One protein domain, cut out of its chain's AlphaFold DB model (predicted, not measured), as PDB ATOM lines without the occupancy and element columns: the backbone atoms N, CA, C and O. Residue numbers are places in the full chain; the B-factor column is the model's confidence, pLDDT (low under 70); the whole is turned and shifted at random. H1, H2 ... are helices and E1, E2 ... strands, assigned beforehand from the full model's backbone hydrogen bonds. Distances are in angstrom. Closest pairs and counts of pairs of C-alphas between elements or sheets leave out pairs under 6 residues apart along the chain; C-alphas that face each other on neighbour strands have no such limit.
ATOM      1  N   ARG A   3     156.151 238.970 287.979       83.94
ATOM      2  CA  ARG A   3     156.666 237.834 288.730       83.94
ATOM      3  C   ARG A   3     156.664 236.654 287.774       83.94
ATOM      4  O   ARG A   3     155.611 236.101 287.482       83.94
ATOM      5  N   VAL A   4     157.835 236.261 287.294       79.81
ATOM      6  CA  VAL A   4     157.965 234.988 286.586       79.81
ATOM      7  C   VAL A   4     157.765 233.882 287.611       79.81
ATOM      8  O   VAL A   4     158.578 233.717 288.529       79.81
ATOM      9  N   ARG A   5     156.654 233.147 287.510       78.00
ATOM     10  CA  ARG A   5     156.463 231.965 288.347       78.00
ATOM     11  C   ARG A   5     157.374 230.893 287.767       78.00
ATOM     12  O   ARG A   5     157.047 230.250 286.775       78.00
ATOM     13  N   LYS A   6     158.546 230.712 288.382       73.38
ATOM     14  CA  LYS A   6     159.393 229.555 288.084       73.38
ATOM     15  C   LYS A   6     158.576 228.311 288.390       73.38
ATOM     16  O   LYS A   6     158.291 228.018 289.547       73.38
ATOM     17  N   ASN A   7     158.173 227.609 287.341       77.50
ATOM     18  CA  ASN A   7     157.526 226.323 287.485       77.50
ATOM     19  C   ASN A   7     158.523 225.389 288.192       77.50
ATOM     20  O   ASN A   7     159.626 225.150 287.688       77.50
ATOM     21  N   GLU A   8     158.168 224.888 289.376       82.81
ATOM     22  CA  GLU A   8     159.031 223.978 290.138       82.81
ATOM     23  C   GLU A   8     159.426 222.756 289.304       82.81
ATOM     24  O   GLU A   8     160.550 222.265 289.410       82.81
ATOM     25  N   ASN A   9     158.537 222.319 288.409       83.12
ATOM     26  CA  ASN A   9     158.795 221.206 287.506       83.12
ATOM     27  C   ASN A   9     159.907 221.530 286.503       83.12
ATOM     28  O   ASN A   9     160.735 220.669 286.228       83.12
ATOM     29  N   ILE A  10     159.985 222.774 286.016       81.12
ATOM     30  CA  ILE A  10     161.059 223.213 285.112       81.12
ATOM     31  C   ILE A  10     162.399 223.220 285.854       81.12
ATOM     32  O   ILE A  10     163.402 222.744 285.330       81.12
ATOM     33  N   THR A  11     162.418 223.692 287.102       84.19
ATOM     34  CA  THR A  11     163.652 223.700 287.907       84.19
ATOM     35  C   THR A  11     164.150 222.276 288.166       84.19
ATOM     36  O   THR A  11     165.329 221.988 287.961       84.19
ATOM     37  N   LYS A  12     163.251 221.356 288.542       89.44
ATOM     38  CA  LYS A  12     163.578 219.930 288.709       89.44
ATOM     39  C   LYS A  12     164.062 219.302 287.398       89.44
ATOM     40  O   LYS A  12     165.040 218.561 287.412       89.44
ATOM     41  N   LEU A  13     163.433 219.637 286.271       86.75
ATOM     42  CA  LEU A  13     163.830 219.151 284.950       86.75
ATOM     43  C   LEU A  13     165.257 219.588 284.589       86.75
ATOM     44  O   LEU A  13     166.050 218.753 284.164       86.75
ATOM     45  N   PHE A  14     165.620 220.853 284.822       85.25
ATOM     46  CA  PHE A  14     166.987 221.333 284.582       85.25
ATOM     47  C   PHE A  14     168.028 220.626 285.452       85.25
ATOM     48  O   PHE A  14     169.119 220.337 284.966       85.25
ATOM     49  N   ILE A  15     167.698 220.293 286.703       90.19
ATOM     50  CA  ILE A  15     168.589 219.516 287.579       90.19
ATOM     51  C   ILE A  15     168.806 218.111 287.003       90.19
ATOM     52  O   ILE A  15     169.946 217.667 286.882       90.19
ATOM     53  N   VAL A  16     167.733 217.429 286.594       92.81
ATOM     54  CA  VAL A  16     167.820 216.085 285.998       92.81
ATOM     55  C   VAL A  16     168.626 216.111 284.696       92.81
ATOM     56  O   VAL A  16     169.508 215.275 284.504       92.81
ATOM     57  N   ILE A  17     168.382 217.096 283.828       89.88
ATOM     58  CA  ILE A  17     169.138 217.285 282.582       89.88
ATOM     59  C   ILE A  17     170.615 217.591 282.877       89.88
ATOM     60  O   ILE A  17     171.498 217.048 282.212       89.88
ATOM     61  N   GLY A  18     170.911 218.412 283.887       88.44
ATOM     62  CA  GLY A  18     172.279 218.706 284.323       88.44
ATOM     63  C   GLY A  18     173.030 217.452 284.780       88.44
ATOM     64  O   GLY A  18     174.167 217.218 284.376       88.44
ATOM     65  N   ILE A  19     172.373 216.588 285.554       93.19
ATOM     66  CA  ILE A  19     172.947 215.306 285.984       93.19
ATOM     67  C   ILE A  19     173.173 214.384 284.776       93.19
ATOM     68  O   ILE A  19     174.246 213.801 284.634       93.19
ATOM     69  N   LEU A  20     172.197 214.276 283.872       92.75
ATOM     70  CA  LEU A  20     172.310 213.428 282.683       92.75
ATOM     71  C   LEU A  20     173.443 213.888 281.754       92.75
ATOM     72  O   LEU A  20     174.225 213.069 281.274       92.75
ATOM     73  N   THR A  21     173.562 215.196 281.525       87.94
ATOM     74  CA  THR A  21     174.642 215.769 280.707       87.94
ATOM     75  C   THR A  21     176.016 215.551 281.330       87.94
ATOM     76  O   THR A  21     176.962 215.263 280.598       87.94
ATOM     77  N   PHE A  22     176.124 215.573 282.663       91.44
ATOM     78  CA  PHE A  22     177.354 215.210 283.367       91.44
ATOM     79  C   PHE A  22     177.766 213.752 283.110       91.44
ATOM     80  O   PHE A  22     178.915 213.491 282.757       91.44
ATOM     81  N   PHE A  23     176.835 212.795 283.198       92.94
ATOM     82  CA  PHE A  23     177.137 211.391 282.881       92.94
ATOM     83  C   PHE A  23     177.526 211.186 281.410       92.94
ATOM     84  O   PHE A  23     178.461 210.440 281.121       92.94
ATOM     85  N   LEU A  24     176.866 211.875 280.474       90.88
ATOM     86  CA  LEU A  24     177.234 211.825 279.054       90.88
ATOM     87  C   LEU A  24     178.636 212.390 278.799       90.88
ATOM     88  O   LEU A  24     179.361 211.850 277.966       90.88
ATOM     89  N   PHE A  25     179.036 213.425 279.537       91.06
ATOM     90  CA  PHE A  25     180.385 213.986 279.466       91.06
ATOM     91  C   PHE A  25     181.458 212.975 279.896       91.06
ATOM     92  O   PHE A  25     182.528 212.935 279.291       91.06
ATOM     93  N   LEU A  26     181.167 212.116 280.882       94.00
ATOM     94  CA  LEU A  26     182.075 211.040 281.303       94.00
ATOM     95  C   LEU A  26     182.228 209.945 280.240       94.00
ATOM     96  O   LEU A  26     183.310 209.383 280.095       94.00
ATOM     97  N   LEU A  27     181.161 209.643 279.495       95.50
ATOM     98  CA  LEU A  27     181.191 208.645 278.420       95.50
ATOM     99  C   LEU A  27     181.856 209.185 277.150       95.50
ATOM    100  O   LEU A  27     182.563 208.460 276.453       95.50
ATOM    101  N   SER A  28     181.615 210.456 276.832       96.62
ATOM    102  CA  SER A  28     182.201 211.146 275.689       96.62
ATOM    103  C   SER A  28     182.264 212.651 275.961       96.62
ATOM    104  O   SER A  28     181.241 213.343 275.867       96.62
ATOM    105  N   PRO A  29     183.461 213.200 276.233       94.75
ATOM    106  CA  PRO A  29     183.628 214.625 276.508       94.75
ATOM    107  C   PRO A  29     183.116 215.517 275.372       94.75
ATOM    108  O   PRO A  29     182.558 216.584 275.621       94.75
ATOM    109  N   VAL A  30     183.242 215.062 274.119       95.06
ATOM    110  CA  VAL A  30     182.771 215.800 272.936       95.06
ATOM    111  C   VAL A  30     181.245 215.909 272.931       95.06
ATOM    112  O   VAL A  30     180.710 217.002 272.752       95.06
ATOM    113  N   VAL A  31     180.534 214.803 273.172       92.50
ATOM    114  CA  VAL A  31     179.060 214.798 273.211       92.50
ATOM    115  C   VAL A  31     178.554 215.637 274.381       92.50
ATOM    116  O   VAL A  31     177.645 216.452 274.208       92.50
ATOM    117  N   GLY A  32     179.165 215.486 275.559       91.12
ATOM    118  CA  GLY A  32     178.804 216.279 276.729       91.12
ATOM    119  C   GLY A  32     179.023 217.780 276.516       91.12
ATOM    120  O   GLY A  32     178.166 218.576 276.894       91.12
ATOM    121  N   PHE A  33     180.113 218.180 275.852       92.00
ATOM    122  CA  PHE A  33     180.381 219.588 275.541       92.00
ATOM    123  C   PHE A  33     179.345 220.184 274.576       92.00
ATOM    124  O   PHE A  33     178.839 221.277 274.824       92.00
ATOM    125  N   ILE A  34     178.969 219.456 273.518       93.88
ATOM    126  CA  ILE A  34     177.925 219.893 272.574       93.88
ATOM    127  C   ILE A  34     176.578 220.067 273.293       93.88
ATOM    128  O   ILE A  34     175.912 221.088 273.119       93.88
ATOM    129  N   MET A  35     176.199 219.108 274.143       90.56
ATOM    130  CA  MET A  35     174.978 219.195 274.953       90.56
ATOM    131  C   MET A  35     175.006 220.392 275.914       90.56
ATOM    132  O   MET A  35     174.021 221.124 276.014       90.56
ATOM    133  N   LEU A  36     176.136 220.627 276.588       89.81
ATOM    134  CA  LEU A  36     176.309 221.757 277.503       89.81
ATOM    135  C   LEU A  36     176.167 223.102 276.779       89.81
ATOM    136  O   LEU A  36     175.455 223.980 277.265       89.81
ATOM    137  N   LEU A  37     176.788 223.258 275.606       92.94
ATOM    138  CA  LEU A  37     176.621 224.459 274.783       92.94
ATOM    139  C   LEU A  37     175.155 224.673 274.391       92.94
ATOM    140  O   LEU A  37     174.659 225.796 274.489       92.94
ATOM    141  N   GLY A  38     174.442 223.607 274.018       91.06
ATOM    142  CA  GLY A  38     173.007 223.669 273.734       91.06
ATOM    143  C   GLY A  38     172.185 224.181 274.922       91.06
ATOM    144  O   GLY A  38     171.324 225.042 274.746       91.06
ATOM    145  N   LEU A  39     172.489 223.721 276.141       89.62
ATOM    146  CA  LEU A  39     171.830 224.202 277.362       89.62
ATOM    147  C   LEU A  39     172.143 225.667 277.663       89.62
ATOM    148  O   LEU A  39     171.234 226.405 278.037       89.62
ATOM    149  N   ILE A  40     173.394 226.097 277.483       90.50
ATOM    150  CA  ILE A  40     173.799 227.497 277.683       90.50
ATOM    151  C   ILE A  40     173.057 228.408 276.704       90.50
ATOM    152  O   ILE A  40     172.509 229.429 277.119       90.50
ATOM    153  N   VAL A  41     172.992 228.032 275.422       91.44
ATOM    154  CA  VAL A  41     172.247 228.792 274.410       91.44
ATOM    155  C   VAL A  41     170.765 228.850 274.777       91.44
ATOM    156  O   VAL A  41     170.201 229.937 274.811       91.44
ATOM    157  N   ASN A  42     170.146 227.718 275.120       87.81
ATOM    158  CA  ASN A  42     168.737 227.681 275.517       87.81
ATOM    159  C   ASN A  42     168.456 228.553 276.757       87.81
ATOM    160  O   ASN A  42     167.487 229.309 276.790       87.81
ATOM    161  N   TYR A  43     169.336 228.507 277.760       89.62
ATOM    162  CA  TYR A  43     169.235 229.341 278.956       89.62
ATOM    163  C   TYR A  43     169.346 230.835 278.628       89.62
ATOM    164  O   TYR A  43     168.563 231.641 279.130       89.62
ATOM    165  N   TYR A  44     170.283 231.206 277.752       91.38
ATOM    166  CA  TYR A  44     170.444 232.584 277.295       91.38
ATOM    167  C   TYR A  44     169.195 233.099 276.563       91.38
ATOM    168  O   TYR A  44     168.771 234.230 276.802       91.38
ATOM    169  N   GLN A  45     168.570 232.266 275.724       89.56
ATOM    170  CA  GLN A  45     167.319 232.624 275.044       89.56
ATOM    171  C   GLN A  45     166.183 232.872 276.039       89.56
ATOM    172  O   GLN A  45     165.493 233.884 275.933       89.56
ATOM    173  N   LEU A  46     166.030 231.999 277.041       88.56
ATOM    174  CA  LEU A  46     165.010 232.149 278.082       88.56
ATOM    175  C   LEU A  46     165.213 233.436 278.899       88.56
ATOM    176  O   LEU A  46     164.257 234.155 279.181       88.56
ATOM    177  N   TRP A  47     166.460 233.749 279.251       90.44
ATOM    178  CA  TRP A  47     166.791 234.969 279.987       90.44
ATOM    179  C   TRP A  47     166.453 236.237 279.189       90.44
ATOM    180  O   TRP A  47     165.852 237.172 279.714       90.44
ATOM    181  N   LYS A  48     166.779 236.248 277.896       92.56
ATOM    182  CA  LYS A  48     166.497 237.379 277.005       92.56
ATOM    183  C   LYS A  48     164.999 237.566 276.738       92.56
ATOM    184  O   LYS A  48     164.508 238.692 276.710       92.56
ATOM    185  N   ALA A  49     164.272 236.459 276.602       92.06
ATOM    186  CA  ALA A  49     162.818 236.437 276.505       92.06
ATOM    187  C   ALA A  49     162.148 237.082 277.731       92.06
ATOM    188  O   ALA A  49     161.226 237.890 277.591       92.06
ATOM    189  N   GLU A  50     162.638 236.766 278.934       92.06
ATOM    190  CA  GLU A  50     162.156 237.369 280.177       92.06
ATOM    191  C   GLU A  50     162.359 238.892 280.188       92.06
ATOM    192  O   GLU A  50     161.434 239.624 280.547       92.06
ATOM    193  N   GLU A  51     163.519 239.385 279.748       92.94
ATOM    194  CA  GLU A  51     163.806 240.824 279.672       92.94
ATOM    195  C   GLU A  51     162.830 241.557 278.732       92.94
ATOM    196  O   GLU A  51     162.244 242.579 279.108       92.94
ATOM    197  N   GLU A  52     162.585 241.013 277.537       94.50
ATOM    198  CA  GLU A  52     161.644 241.598 276.570       94.50
ATOM    199  C   GLU A  52     160.192 241.574 277.078       94.50
ATOM    200  O   GLU A  52     159.444 242.544 276.896       94.50
ATOM    201  N   ILE A  53     159.786 240.513 277.784       95.19
ATOM    202  CA  ILE A  53     158.467 240.451 278.430       95.19
ATOM    203  C   ILE A  53     158.360 241.487 279.544       95.19
ATOM    204  O   ILE A  53     157.361 242.206 279.603       95.19
ATOM    205  N   GLN A  54     159.363 241.604 280.414       93.81
ATOM    206  CA  GLN A  54     159.354 242.586 281.500       93.81
ATOM    207  C   GLN A  54     159.297 244.021 280.969       93.81
ATOM    208  O   GLN A  54     158.602 244.865 281.539       93.81
ATOM    209  N   LYS A  55     159.986 244.290 279.860       94.31
ATOM    210  CA  LYS A  55     159.961 245.583 279.174       94.31
ATOM    211  C   LYS A  55     158.592 245.881 278.561       94.31
ATOM    212  O   LYS A  55     158.095 246.999 278.696       94.31
ATOM    213  N   THR A  56     157.973 244.889 277.921       95.94
ATOM    214  CA  THR A  56     156.680 245.046 277.234       95.94
ATOM    215  C   THR A  56     155.505 245.112 278.212       95.94
ATOM    216  O   THR A  56     154.597 245.925 278.046       95.94
ATOM    217  N   PHE A  57     155.534 244.286 279.258       96.06
ATOM    218  CA  PHE A  57     154.452 244.088 280.227       96.06
ATOM    219  C   PHE A  57     154.859 244.494 281.649       96.06
ATOM    220  O   PHE A  57     154.493 243.835 282.621       96.06
ATOM    221  N   SER A  58     155.595 245.598 281.799       93.81
ATOM    222  CA  SER A  58     156.013 246.121 283.114       93.81
ATOM    223  C   SER A  58     154.824 246.348 284.068       93.81
ATOM    224  O   SER A  58     154.915 246.100 285.281       93.81
ATOM    225  N   VAL A  59     153.692 246.751 283.485       95.44
ATOM    226  CA  VAL A  59     152.358 246.850 284.077       95.44
ATOM    227  C   VAL A  59     151.323 246.246 283.129       95.44
ATOM    228  O   VAL A  59     151.523 246.183 281.916       95.44
ATOM    229  N   CYS A  60     150.185 245.826 283.674       97.38
ATOM    230  CA  CYS A  60     149.053 245.350 282.892       97.38
ATOM    231  C   CYS A  60     148.549 246.457 281.947       97.38
ATOM    232  O   CYS A  60     148.119 247.505 282.439       97.38
ATOM    233  N   PRO A  61     148.494 246.229 280.621       97.25
ATOM    234  CA  PRO A  61     148.004 247.238 279.682       97.25
ATOM    235  C   PRO A  61     146.538 247.627 279.882       97.25
ATOM    236  O   PRO A  61     146.116 248.695 279.450       97.25
ATOM    237  N   LEU A  62     145.754 246.771 280.542       97.00
ATOM    238  CA  LEU A  62     144.334 247.005 280.776       97.00
ATOM    239  C   LEU A  62     144.103 247.743 282.098       97.00
ATOM    240  O   LEU A  62     143.541 248.833 282.088       97.00
ATOM    241  N   CYS A  63     144.581 247.199 283.222       96.56
ATOM    242  CA  CYS A  63     144.279 247.728 284.560       96.56
ATOM    243  C   CYS A  63     145.434 248.460 285.260       96.56
ATOM    244  O   CYS A  63     145.250 248.914 286.384       96.56
ATOM    245  N   GLY A  64     146.629 248.522 284.666       95.69
ATOM    246  CA  GLY A  64     147.791 249.209 285.248       95.69
ATOM    247  C   GLY A  64     148.446 248.468 286.416       95.69
ATOM    248  O   GLY A  64     149.491 248.879 286.910       95.69
ATOM    249  N   SER A  65     147.874 247.343 286.856       95.75
ATOM    250  CA  SER A  65     148.451 246.536 287.927       95.75
ATOM    251  C   SER A  65     149.818 245.992 287.541       95.75
ATOM    252  O   SER A  65     150.031 245.487 286.441       95.75
ATOM    253  N   ASN A  66     150.732 246.009 288.498       94.19
ATOM    254  CA  ASN A  66     152.072 245.467 288.350       94.19
ATOM    255  C   ASN A  66     152.153 243.961 288.693       94.19
ATOM    256  O   ASN A  66     153.256 243.415 288.709       94.19
ATOM    257  N   ARG A  67     151.010 243.316 288.991       94.38
ATOM    258  CA  ARG A  67     150.873 241.897 289.369       94.38
ATOM    259  C   ARG A  67     150.630 241.022 288.139       94.38
ATOM    260  O   ARG A  67     149.534 240.493 287.948       94.38
ATOM    261  N   MET A  68     151.653 240.925 287.301       95.94
ATOM    262  CA  MET A  68     151.663 240.079 286.109       95.94
ATOM    263  C   MET A  68     152.428 238.792 286.402       95.94
ATOM    264  O   MET A  68     153.436 238.829 287.113       95.94
ATOM    265  N   GLU A  69     151.961 237.684 285.850       95.75
ATOM    266  CA  GLU A  69     152.569 236.372 285.998       95.75
ATOM    267  C   GLU A  69     152.805 235.755 284.624       95.75
ATOM    268  O   GLU A  69     151.861 235.603 283.858       95.75
ATOM    269  N   ALA A  70     154.060 235.443 284.304       95.12
ATOM    270  CA  ALA A  70     154.431 234.792 283.051       95.12
ATOM    271  C   ALA A  70     154.714 233.305 283.295       95.12
ATOM    272  O   ALA A  70     155.429 232.957 284.242       95.12
ATOM    273  N   THR A  71     154.166 232.460 282.428       92.12
ATOM    274  CA  THR A  71     154.353 231.012 282.398       92.12
ATOM    275  C   THR A  71     154.992 230.639 281.067       92.12
ATOM    276  O   THR A  71     154.396 230.840 280.011       92.12
ATOM    277  N   PHE A  72     156.207 230.096 281.136       89.88
ATOM    278  CA  PHE A  72     156.956 229.671 279.959       89.88
ATOM    279  C   PHE A  72     156.708 228.194 279.668       89.88
ATOM    280  O   PHE A  72     156.885 227.341 280.549       89.88
ATOM    281  N   GLY A  73     156.268 227.905 278.448       84.38
ATOM    282  CA  GLY A  73     156.028 226.548 277.974       84.38
ATOM    283  C   GLY A  73     157.298 225.899 277.421       84.38
ATOM    284  O   GLY A  73     158.288 226.559 277.134       84.38
ATOM    285  N   LEU A  74     157.265 224.578 277.213       76.50
ATOM    286  CA  LEU A  74     158.265 223.883 276.381       76.50
ATOM    287  C   LEU A  74     157.992 224.061 274.869       76.50
ATOM    288  O   LEU A  74     158.689 223.477 274.042       76.50
ATOM    289  N   GLY A  75     156.944 224.809 274.512       76.00
ATOM    290  CA  GLY A  75     156.541 225.093 273.138       76.00
ATOM    291  C   GLY A  75     156.866 226.527 272.723       76.00
ATOM    292  O   GLY A  75     157.488 227.276 273.461       76.00
ATOM    293  N   MET A  76     156.410 226.914 271.531       79.69
ATOM    294  CA  MET A  76     156.579 228.282 271.016       79.69
ATOM    295  C   MET A  76     155.505 229.270 271.508       79.69
ATOM    296  O   MET A  76     155.493 230.420 271.076       79.69
ATOM    297  N   GLU A  77     154.569 228.820 272.346       88.94
ATOM    298  CA  GLU A  77     153.521 229.666 272.915       88.94
ATOM    299  C   GLU A  77     153.740 229.790 274.422       88.94
ATOM    300  O   GLU A  77     153.613 228.807 275.154       88.94
ATOM    301  N   ASP A  78     154.058 231.005 274.857       94.44
ATOM    302  CA  ASP A  78     154.139 231.366 276.269       94.44
ATOM    303  C   ASP A  78     152.870 232.108 276.685       94.44
ATOM    304  O   ASP A  78     152.175 232.705 275.857       94.44
ATOM    305  N   GLU A  79     152.559 232.098 277.975       96.38
ATOM    306  CA  GLU A  79     151.351 232.730 278.500       96.38
ATOM    307  C   GLU A  79     151.702 233.748 279.580       96.38
ATOM    308  O   GLU A  79     152.583 233.535 280.413       96.38
ATOM    309  N   ILE A  80     151.005 234.880 279.576       97.06
ATOM    310  CA  ILE A  80     151.089 235.873 280.644       97.06
ATOM    311  C   ILE A  80     149.687 236.201 281.137       97.06
ATOM    312  O   ILE A  80     148.771 236.409 280.346       97.06
ATOM    313  N   THR A  81     149.529 236.282 282.452       97.69
ATOM    314  CA  THR A  81     148.246 236.515 283.113       97.69
ATOM    315  C   THR A  81     148.360 237.684 284.080       97.69
ATOM    316  O   THR A  81     149.335 237.829 284.820       97.69
ATOM    317  N   CYS A  82     147.351 238.552 284.098       97.81
ATOM    318  CA  CYS A  82     147.241 239.610 285.091       97.81
ATOM    319  C   CYS A  82     146.426 239.124 286.290       97.81
ATOM    320  O   CYS A  82     145.199 239.054 286.225       97.81
ATOM    321  N   ASN A  83     147.076 238.932 287.436       96.81
ATOM    322  CA  ASN A  83     146.417 238.453 288.656       96.81
ATOM    323  C   ASN A  83     145.405 239.456 289.247       96.81
ATOM    324  O   ASN A  83     144.606 239.094 290.104       96.81
ATOM    325  N   ALA A  84     145.428 240.724 288.817       96.75
ATOM    326  CA  ALA A  84     144.485 241.736 289.294       96.75
ATOM    327  C   ALA A  84     143.172 241.768 288.499       96.75
ATOM    328  O   ALA A  84     142.100 241.846 289.093       96.75
ATOM    329  N   CYS A  85     143.238 241.728 287.163       97.69
ATOM    330  CA  CYS A  85     142.043 241.832 286.316       97.69
ATOM    331  C   CYS A  85     141.637 240.521 285.633       97.69
ATOM    332  O   CYS A  85     140.561 240.489 285.043       97.69
ATOM    333  N   GLY A  86     142.452 239.467 285.722       97.94
ATOM    334  CA  GLY A  86     142.191 238.159 285.112       97.94
ATOM    335  C   GLY A  86     142.425 238.099 283.601       97.94
ATOM    336  O   GLY A  86     142.030 237.127 282.979       97.94
ATOM    337  N   ALA A  87     143.027 239.130 283.003       98.31
ATOM    338  CA  ALA A  87     143.352 239.111 281.583       98.31
ATOM    339  C   ALA A  87     144.500 238.139 281.285       98.31
ATOM    340  O   ALA A  87     145.451 238.064 282.067       98.31
ATOM    341  N   GLU A  88     144.426 237.458 280.144       98.31
ATOM    342  CA  GLU A  88     145.397 236.446 279.715       98.31
ATOM    343  C   GLU A  88     145.852 236.722 278.285       98.31
ATOM    344  O   GLU A  88     145.028 236.935 277.390       98.31
ATOM    345  N   TRP A  89     147.160 236.681 278.052       98.25
ATOM    346  CA  TRP A  89     147.756 236.828 276.733       98.25
ATOM    347  C   TRP A  89     148.583 235.599 276.381       98.25
ATOM    348  O   TRP A  89     149.344 235.100 277.205       98.25
ATOM    349  N   LYS A  90     148.496 235.189 275.117       97.50
ATOM    350  CA  LYS A  90     149.468 234.302 274.482       97.50
ATOM    351  C   LYS A  90     150.551 235.119 273.806       97.50
ATOM    352  O   LYS A  90     150.256 236.085 273.097       97.50
ATOM    353  N   LEU A  91     151.789 234.716 274.012       97.00
ATOM    354  CA  LEU A  91     152.993 235.358 273.520       97.00
ATOM    355  C   LEU A  91     153.685 234.426 272.531       97.00
ATOM    356  O   LEU A  91     153.675 233.208 272.697       97.00
ATOM    357  N   PHE A  92     154.307 235.014 271.516       96.06
ATOM    358  CA  PHE A  92     155.223 234.300 270.635       96.06
ATOM    359  C   PHE A  92     156.575 234.988 270.668       96.06
ATOM    360  O   PHE A  92     156.709 236.159 270.283       96.06
ATOM    361  N   ILE A  93     157.561 234.243 271.145       94.50
ATOM    362  CA  ILE A  93     158.946 234.672 271.261       94.50
ATOM    363  C   ILE A  93     159.722 233.947 270.174       94.50
ATOM    364  O   ILE A  93     159.616 232.731 270.019       94.50
ATOM    365  N   ASP A  94     160.455 234.707 269.371       93.31
ATOM    366  CA  ASP A  94     161.247 234.121 268.303       93.31
ATOM    367  C   ASP A  94     162.451 233.332 268.864       93.31
ATOM    368  O   ASP A  94     162.835 233.492 270.028       93.31
ATOM    369  N   PRO A  95     163.115 232.500 268.041       89.81
ATOM    370  CA  PRO A  95     164.326 231.792 268.453       89.81
ATOM    371  C   PRO A  95     165.506 232.699 268.845       89.81
ATOM    372  O   PRO A  95     166.553 232.181 269.219       89.81
ATOM    373  N   LEU A  96     165.391 234.026 268.711       90.62
ATOM    374  CA  LEU A  96     166.389 235.015 269.132       90.62
ATOM    375  C   LEU A  96     166.035 235.666 270.482       90.62
ATOM    376  O   LEU A  96     166.732 236.608 270.894       90.62
ATOM    377  N   GLY A  97     164.967 235.196 271.134       90.38
ATOM    378  CA  GLY A  97     164.488 235.672 272.426       90.38
ATOM    379  C   GLY A  97     163.701 236.979 272.339       90.38
ATOM    380  O   GLY A  97     163.519 237.637 273.359       90.38
ATOM    381  N   LYS A  98     163.266 237.407 271.145       94.56
ATOM    382  CA  LYS A  98     162.479 238.633 270.968       94.56
ATOM    383  C   LYS A  98     160.992 238.327 270.917       94.56
ATOM    384  O   LYS A  98     160.535 237.482 270.145       94.56
ATOM    385  N   LEU A  99     160.218 239.084 271.688       95.81
ATOM    386  CA  LEU A  99     158.764 239.040 271.614       95.81
ATOM    387  C   LEU A  99     158.313 239.569 270.245       95.81
ATOM    388  O   LEU A  99     158.457 240.750 269.946       95.81
ATOM    389  N   SER A 100     157.761 238.698 269.409       96.44
ATOM    390  CA  SER A 100     157.293 239.078 268.072       96.44
ATOM    391  C   SER A 100     155.867 239.620 268.110       96.44
ATOM    392  O   SER A 100     155.551 240.620 267.467       96.44
ATOM    393  N   TRP A 101     154.986 238.962 268.864       97.56
ATOM    394  CA  TRP A 101     153.611 239.408 269.061       97.56
ATOM    395  C   TRP A 101     153.035 238.874 270.368       97.56
ATOM    396  O   TRP A 101     153.483 237.866 270.913       97.56
ATOM    397  N   ALA A 102     151.991 239.551 270.831       98.00
ATOM    398  CA  ALA A 102     151.141 239.100 271.916       98.00
ATOM    399  C   ALA A 102     149.670 239.210 271.505       98.00
ATOM    400  O   ALA A 102     149.267 240.160 270.825       98.00
ATOM    401  N   LYS A 103     148.882 238.212 271.898       98.19
ATOM    402  CA  LYS A 103     147.463 238.069 271.583       98.19
ATOM    403  C   LYS A 103     146.677 237.945 272.876       98.19
ATOM    404  O   LYS A 103     146.907 237.013 273.637       98.19
ATOM    405  N   LEU A 104     145.734 238.854 273.102       98.38
ATOM    406  CA  LEU A 104     144.822 238.766 274.239       98.38
ATOM    407  C   LEU A 104     143.824 237.625 273.988       98.38
ATOM    408  O   LEU A 104     143.116 237.628 272.980       98.38
ATOM    409  N   ILE A 105     143.817 236.630 274.872       98.19
ATOM    410  CA  ILE A 105     142.929 235.463 274.806       98.19
ATOM    411  C   ILE A 105     141.700 235.715 275.665       98.19
ATOM    412  O   ILE A 105     140.579 235.675 275.161       98.19
ATOM    413  N   THR A 106     141.929 236.054 276.931       98.06
ATOM    414  CA  THR A 106     140.872 236.315 277.906       98.06
ATOM    415  C   THR A 106     140.894 237.803 278.252       98.06
ATOM    416  O   THR A 106     141.912 238.285 278.761       98.06
ATOM    417  N   PRO A 107     139.826 238.572 277.966       98.00
ATOM    418  CA  PRO A 107     139.768 239.980 278.333       98.00
ATOM    419  C   PRO A 107     139.725 240.147 279.855       98.00
ATOM    420  O   PRO A 107     139.251 239.282 280.589       98.00
ATOM    421  N   GLY A 108     140.218 241.284 280.344       97.06
ATOM    422  CA  GLY A 108     140.188 241.579 281.774       97.06
ATOM    423  C   GLY A 108     138.815 242.068 282.227       97.06
ATOM    424  O   GLY A 108     138.052 242.636 281.449       97.06
ATOM    425  N   LYS A 109     138.543 241.976 283.534       97.06
ATOM    426  CA  LYS A 109     137.316 242.519 284.160       97.06
ATOM    427  C   LYS A 109     137.071 244.010 283.879       97.06
ATOM    428  O   LYS A 109     135.942 244.469 283.988       97.06
ATOM    429  N   VAL A 110     138.126 244.764 283.560       94.75
ATOM    430  CA  VAL A 110     138.083 246.217 283.316       94.75
ATOM    431  C   VAL A 110     138.038 246.599 281.828       94.75
ATOM    432  O   VAL A 110     138.010 247.787 281.524       94.75
ATOM    433  N   GLY A 111     138.070 245.635 280.900       94.69
ATOM    434  CA  GLY A 111     137.997 245.890 279.455       94.69
ATOM    435  C   GLY A 111     138.957 245.042 278.614       94.69
ATOM    436  O   GLY A 111     139.556 244.083 279.103       94.69
ATOM    437  N   GLY A 112     139.125 245.415 277.341       96.12
ATOM    438  CA  GLY A 112     139.978 244.707 276.380       96.12
ATOM    439  C   GLY A 112     139.242 243.667 275.533       96.12
ATOM    440  O   GLY A 112     139.888 242.964 274.764       96.12
ATOM    441  N   ALA A 113     137.914 243.564 275.634       97.94
ATOM    442  CA  ALA A 113     137.123 242.676 274.779       97.94
ATOM    443  C   ALA A 113     137.306 243.010 273.288       97.94
ATOM    444  O   ALA A 113     137.369 242.112 272.456       97.94
ATOM    445  N   GLU A 114     137.490 244.292 272.972       97.31
ATOM    446  CA  GLU A 114     137.766 244.812 271.633       97.31
ATOM    447  C   GLU A 114     139.134 244.395 271.070       97.31
ATOM    448  O   GLU A 114     139.354 244.480 269.869       97.31
ATOM    449  N   LEU A 115     140.059 243.957 271.930       97.31
ATOM    450  CA  LEU A 115     141.412 243.532 271.553       97.31
ATOM    451  C   LEU A 115     141.570 242.006 271.553       97.31
ATOM    452  O   LEU A 115     142.629 241.494 271.183       97.31
ATOM    453  N   ALA A 116     140.556 241.277 272.024       97.75
ATOM    454  CA  ALA A 116     140.613 239.831 272.149       97.75
ATOM    455  C   ALA A 116     140.690 239.180 270.763       97.75
ATOM    456  O   ALA A 116     139.982 239.558 269.833       97.75
ATOM    457  N   GLY A 117     141.560 238.186 270.607       97.00
ATOM    458  CA  GLY A 117     141.714 237.479 269.336       97.00
ATOM    459  C   GLY A 117     142.798 238.045 268.413       97.00
ATOM    460  O   GLY A 117     143.368 237.280 267.624       97.00
ATOM    461  N   GLU A 118     143.138 239.330 268.539       97.88
ATOM    462  CA  GLU A 118     144.074 240.014 267.643       97.88
ATOM    463  C   GLU A 118     145.536 239.852 268.076       97.88
ATOM    464  O   GLU A 118     145.888 240.015 269.245       97.88
ATOM    465  N   LYS A 119     146.419 239.563 267.112       98.25
ATOM    466  CA  LYS A 119     147.872 239.579 267.327       98.25
ATOM    467  C   LYS A 119     148.373 241.010 267.188       98.25
ATOM    468  O   LYS A 119     148.184 241.627 266.139       98.25
ATOM    469  N   LYS A 120     149.029 241.530 268.220       98.31
ATOM    470  CA  LYS A 120     149.602 242.879 268.218       98.31
ATOM    471  C   LYS A 120     151.098 242.837 268.546       98.31
ATOM    472  O   LYS A 120     151.508 241.993 269.348       98.31
ATOM    473  N   PRO A 121     151.910 243.727 267.949       98.19
ATOM    474  CA  PRO A 121     153.338 243.807 268.245       98.19
ATOM    475  C   PRO A 121     153.590 244.353 269.667       98.19
ATOM    476  O   PRO A 121     152.697 244.981 270.244       98.19
ATOM    477  N   PRO A 122     154.794 244.172 270.236       97.88
ATOM    478  CA  PRO A 122     155.142 244.671 271.572       97.88
ATOM    479  C   PRO A 122     154.883 246.171 271.764       97.88
ATOM    480  O   PRO A 122     154.286 246.580 272.761       97.88
ATOM    481  N   ASP A 123     155.251 246.992 270.775       97.56
ATOM    482  CA  ASP A 123     155.115 248.454 270.843       97.56
ATOM    483  C   ASP A 123     153.665 248.917 271.006       97.56
ATOM    484  O   ASP A 123     153.402 249.934 271.653       97.56
ATOM    485  N   PHE A 124     152.707 248.153 270.471       98.06
ATOM    486  CA  PHE A 124     151.287 248.418 270.674       98.06
ATOM    487  C   PHE A 124     150.920 248.302 272.157       98.06
ATOM    488  O   PHE A 124     150.296 249.208 272.707       98.06
ATOM    489  N   TRP A 125     151.346 247.229 272.830       97.44
ATOM    490  CA  TRP A 125     151.043 247.002 274.246       97.44
ATOM    491  C   TRP A 125     151.747 248.010 275.154       97.44
ATOM    492  O   TRP A 125     151.135 248.502 276.105       97.44
ATOM    493  N   ILE A 126     152.986 248.388 274.822       96.00
ATOM    494  CA  ILE A 126     153.733 249.455 275.507       96.00
ATOM    495  C   ILE A 126     153.018 250.804 275.346       96.00
ATOM    496  O   ILE A 126     152.911 251.581 276.292       96.00
ATOM    497  N   SER A 127     152.505 251.106 274.156       96.00
ATOM    498  CA  SER A 127     151.807 252.373 273.903       96.00
ATOM    499  C   SER A 127     150.445 252.418 274.592       96.00
ATOM    500  O   SER A 127     150.115 253.408 275.243       96.00
ATOM    501  N   LEU A 128     149.680 251.325 274.521       96.38
ATOM    502  CA  LEU A 128     148.367 251.201 275.156       96.38
ATOM    503  C   LEU A 128     148.455 251.396 276.672       96.38
ATOM    504  O   LEU A 128     147.662 252.114 277.281       96.38
ATOM    505  N   SER A 129     149.448 250.762 277.280       94.81
ATOM    506  CA  SER A 129     149.689 250.852 278.711       94.81
ATOM    507  C   SER A 129     150.161 252.249 279.134       94.81
ATOM    508  O   SER A 129     149.715 252.729 280.177       94.81
ATOM    509  N   LYS A 130     150.983 252.942 278.328       94.31
ATOM    510  CA  LYS A 130     151.332 254.364 278.539       94.31
ATOM    511  C   LYS A 130     150.118 255.279 278.464       94.31
ATOM    512  O   LYS A 130     149.953 256.141 279.322       94.31
ATOM    513  N   GLN A 131     149.262 255.071 277.468       94.81
ATOM    514  CA  GLN A 131     148.064 255.879 277.255       94.81
ATOM    515  C   GLN A 131     147.058 255.733 278.402       94.81
ATOM    516  O   GLN A 131     146.492 256.726 278.851       94.81
ATOM    517  N   ARG A 132     146.827 254.504 278.881       92.56
ATOM    518  CA  ARG A 132     145.835 254.234 279.935       92.56
ATOM    519  C   ARG A 132     146.343 254.555 281.342       92.56
ATOM    520  O   ARG A 132     145.534 254.862 282.209       92.56
ATOM    521  N   HIS A 133     147.658 254.498 281.568       90.31
ATOM    522  CA  HIS A 133     148.250 254.588 282.910       90.31
ATOM    523  C   HIS A 133     149.457 255.538 282.981       90.31
ATOM    524  O   HIS A 133     150.518 255.124 283.451       90.31
ATOM    525  N   PRO A 134     149.340 256.812 282.562       86.19
ATOM    526  CA  PRO A 134     150.488 257.708 282.366       86.19
ATOM    527  C   PRO A 134     151.365 257.868 283.618       86.19
ATOM    528  O   PRO A 134     152.591 257.882 283.526       86.19
TER     529      PRO A 134
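AT A GLANCE: This is residues 3 to 134 of the 211 residues of the protein "SHOCT domain-containing protein" of Thermococcaceae archaeon (UniProt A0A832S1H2). A small, strongly twisted sheet of four strands forms the head of this model, and a long helical hairpin, H1 and H2, sticks out from it as an arm. The last part of H2, residues 45 to 56, packs on one face of the sheet, and the short helix H3 lies on that same face by E4; H1 keeps clear of the sheet. The printed part has 132 residues, with three named helices and four named strands in the order H1 H2 E1 E2 E3 E4 H3, and its class is mixed, helices and strands. The sheet runs E1 - E2 - E3 - E4, antiparallel throughout. The whole is loose, with a radius of gyration of the C-alphas of 17.7 A, and spans 57 by 25 by 25 A, the arm making the length.

HOW THE PARTS SIT: Start at the sheet: E1, residues 68 to 71, E2, residues 78 to 82, E3, residues 88 to 93, and E4, residues 99 to 106, make a meander, each strand the antiparallel neighbour of the one before. In the hairpin E1 and E2, N 69 and O 81 are 2.8 A apart, within hydrogen-bond range; in the hairpin E2 and E3, look at N 80 and O 89, 2.9 A; in the hairpin E3 and E4, at N 90 and O 103, 2.8 A. H2, residues 29 to 56, and H3, residues 122 to 132, are on the same face of this sheet, giving two layers, helices on one face of a sheet. The closest C-alphas of H2 and E4 are those of Glu 52 and Leu 99, 6.3 A apart; those of H3 and E4 are Trp 101 and Pro 122, 6.0 A. H2 touches H3 with residue 56 alone, the C-alphas of Thr 56 and Ile 126 being closest at 5.6 A. Farther out, H1, residues 8 to 27, and H2 form a helical hairpin: they touch, closest at the C-alphas of Phe 25 and Gly 32, 3.9 A, and run opposite ways at a shallow tilt of 24 degrees. H1 is not on the sheet. In H1, H2 and H3 every O i to N i+4 pair is within hydrogen-bond range.

IN THESE COORDINATES: Find C-alpha 8 at (159.031, 223.978, 290.138); from there H1 runs 29.4 A to C-alpha 27. H2 runs 40.6 A from C-alpha 29 at (183.628, 214.625, 276.508). E4, the longest strand, measures 19.2 A, and H3 ends at C-alpha 132, (145.835, 254.234, 279.935).

THE WHOLE: The C-alphas farthest apart are those of Leu 27 and Pro 134, 58.0 A. The printed part has no cut. The links H2 to E1 and E4 to H3 are long; along the latter, residues 119 to 120 pair antiparallel with residues 102 to 103 of E4. Mean pLDDT of the printed part is 92.9, and no printed residue is under 70.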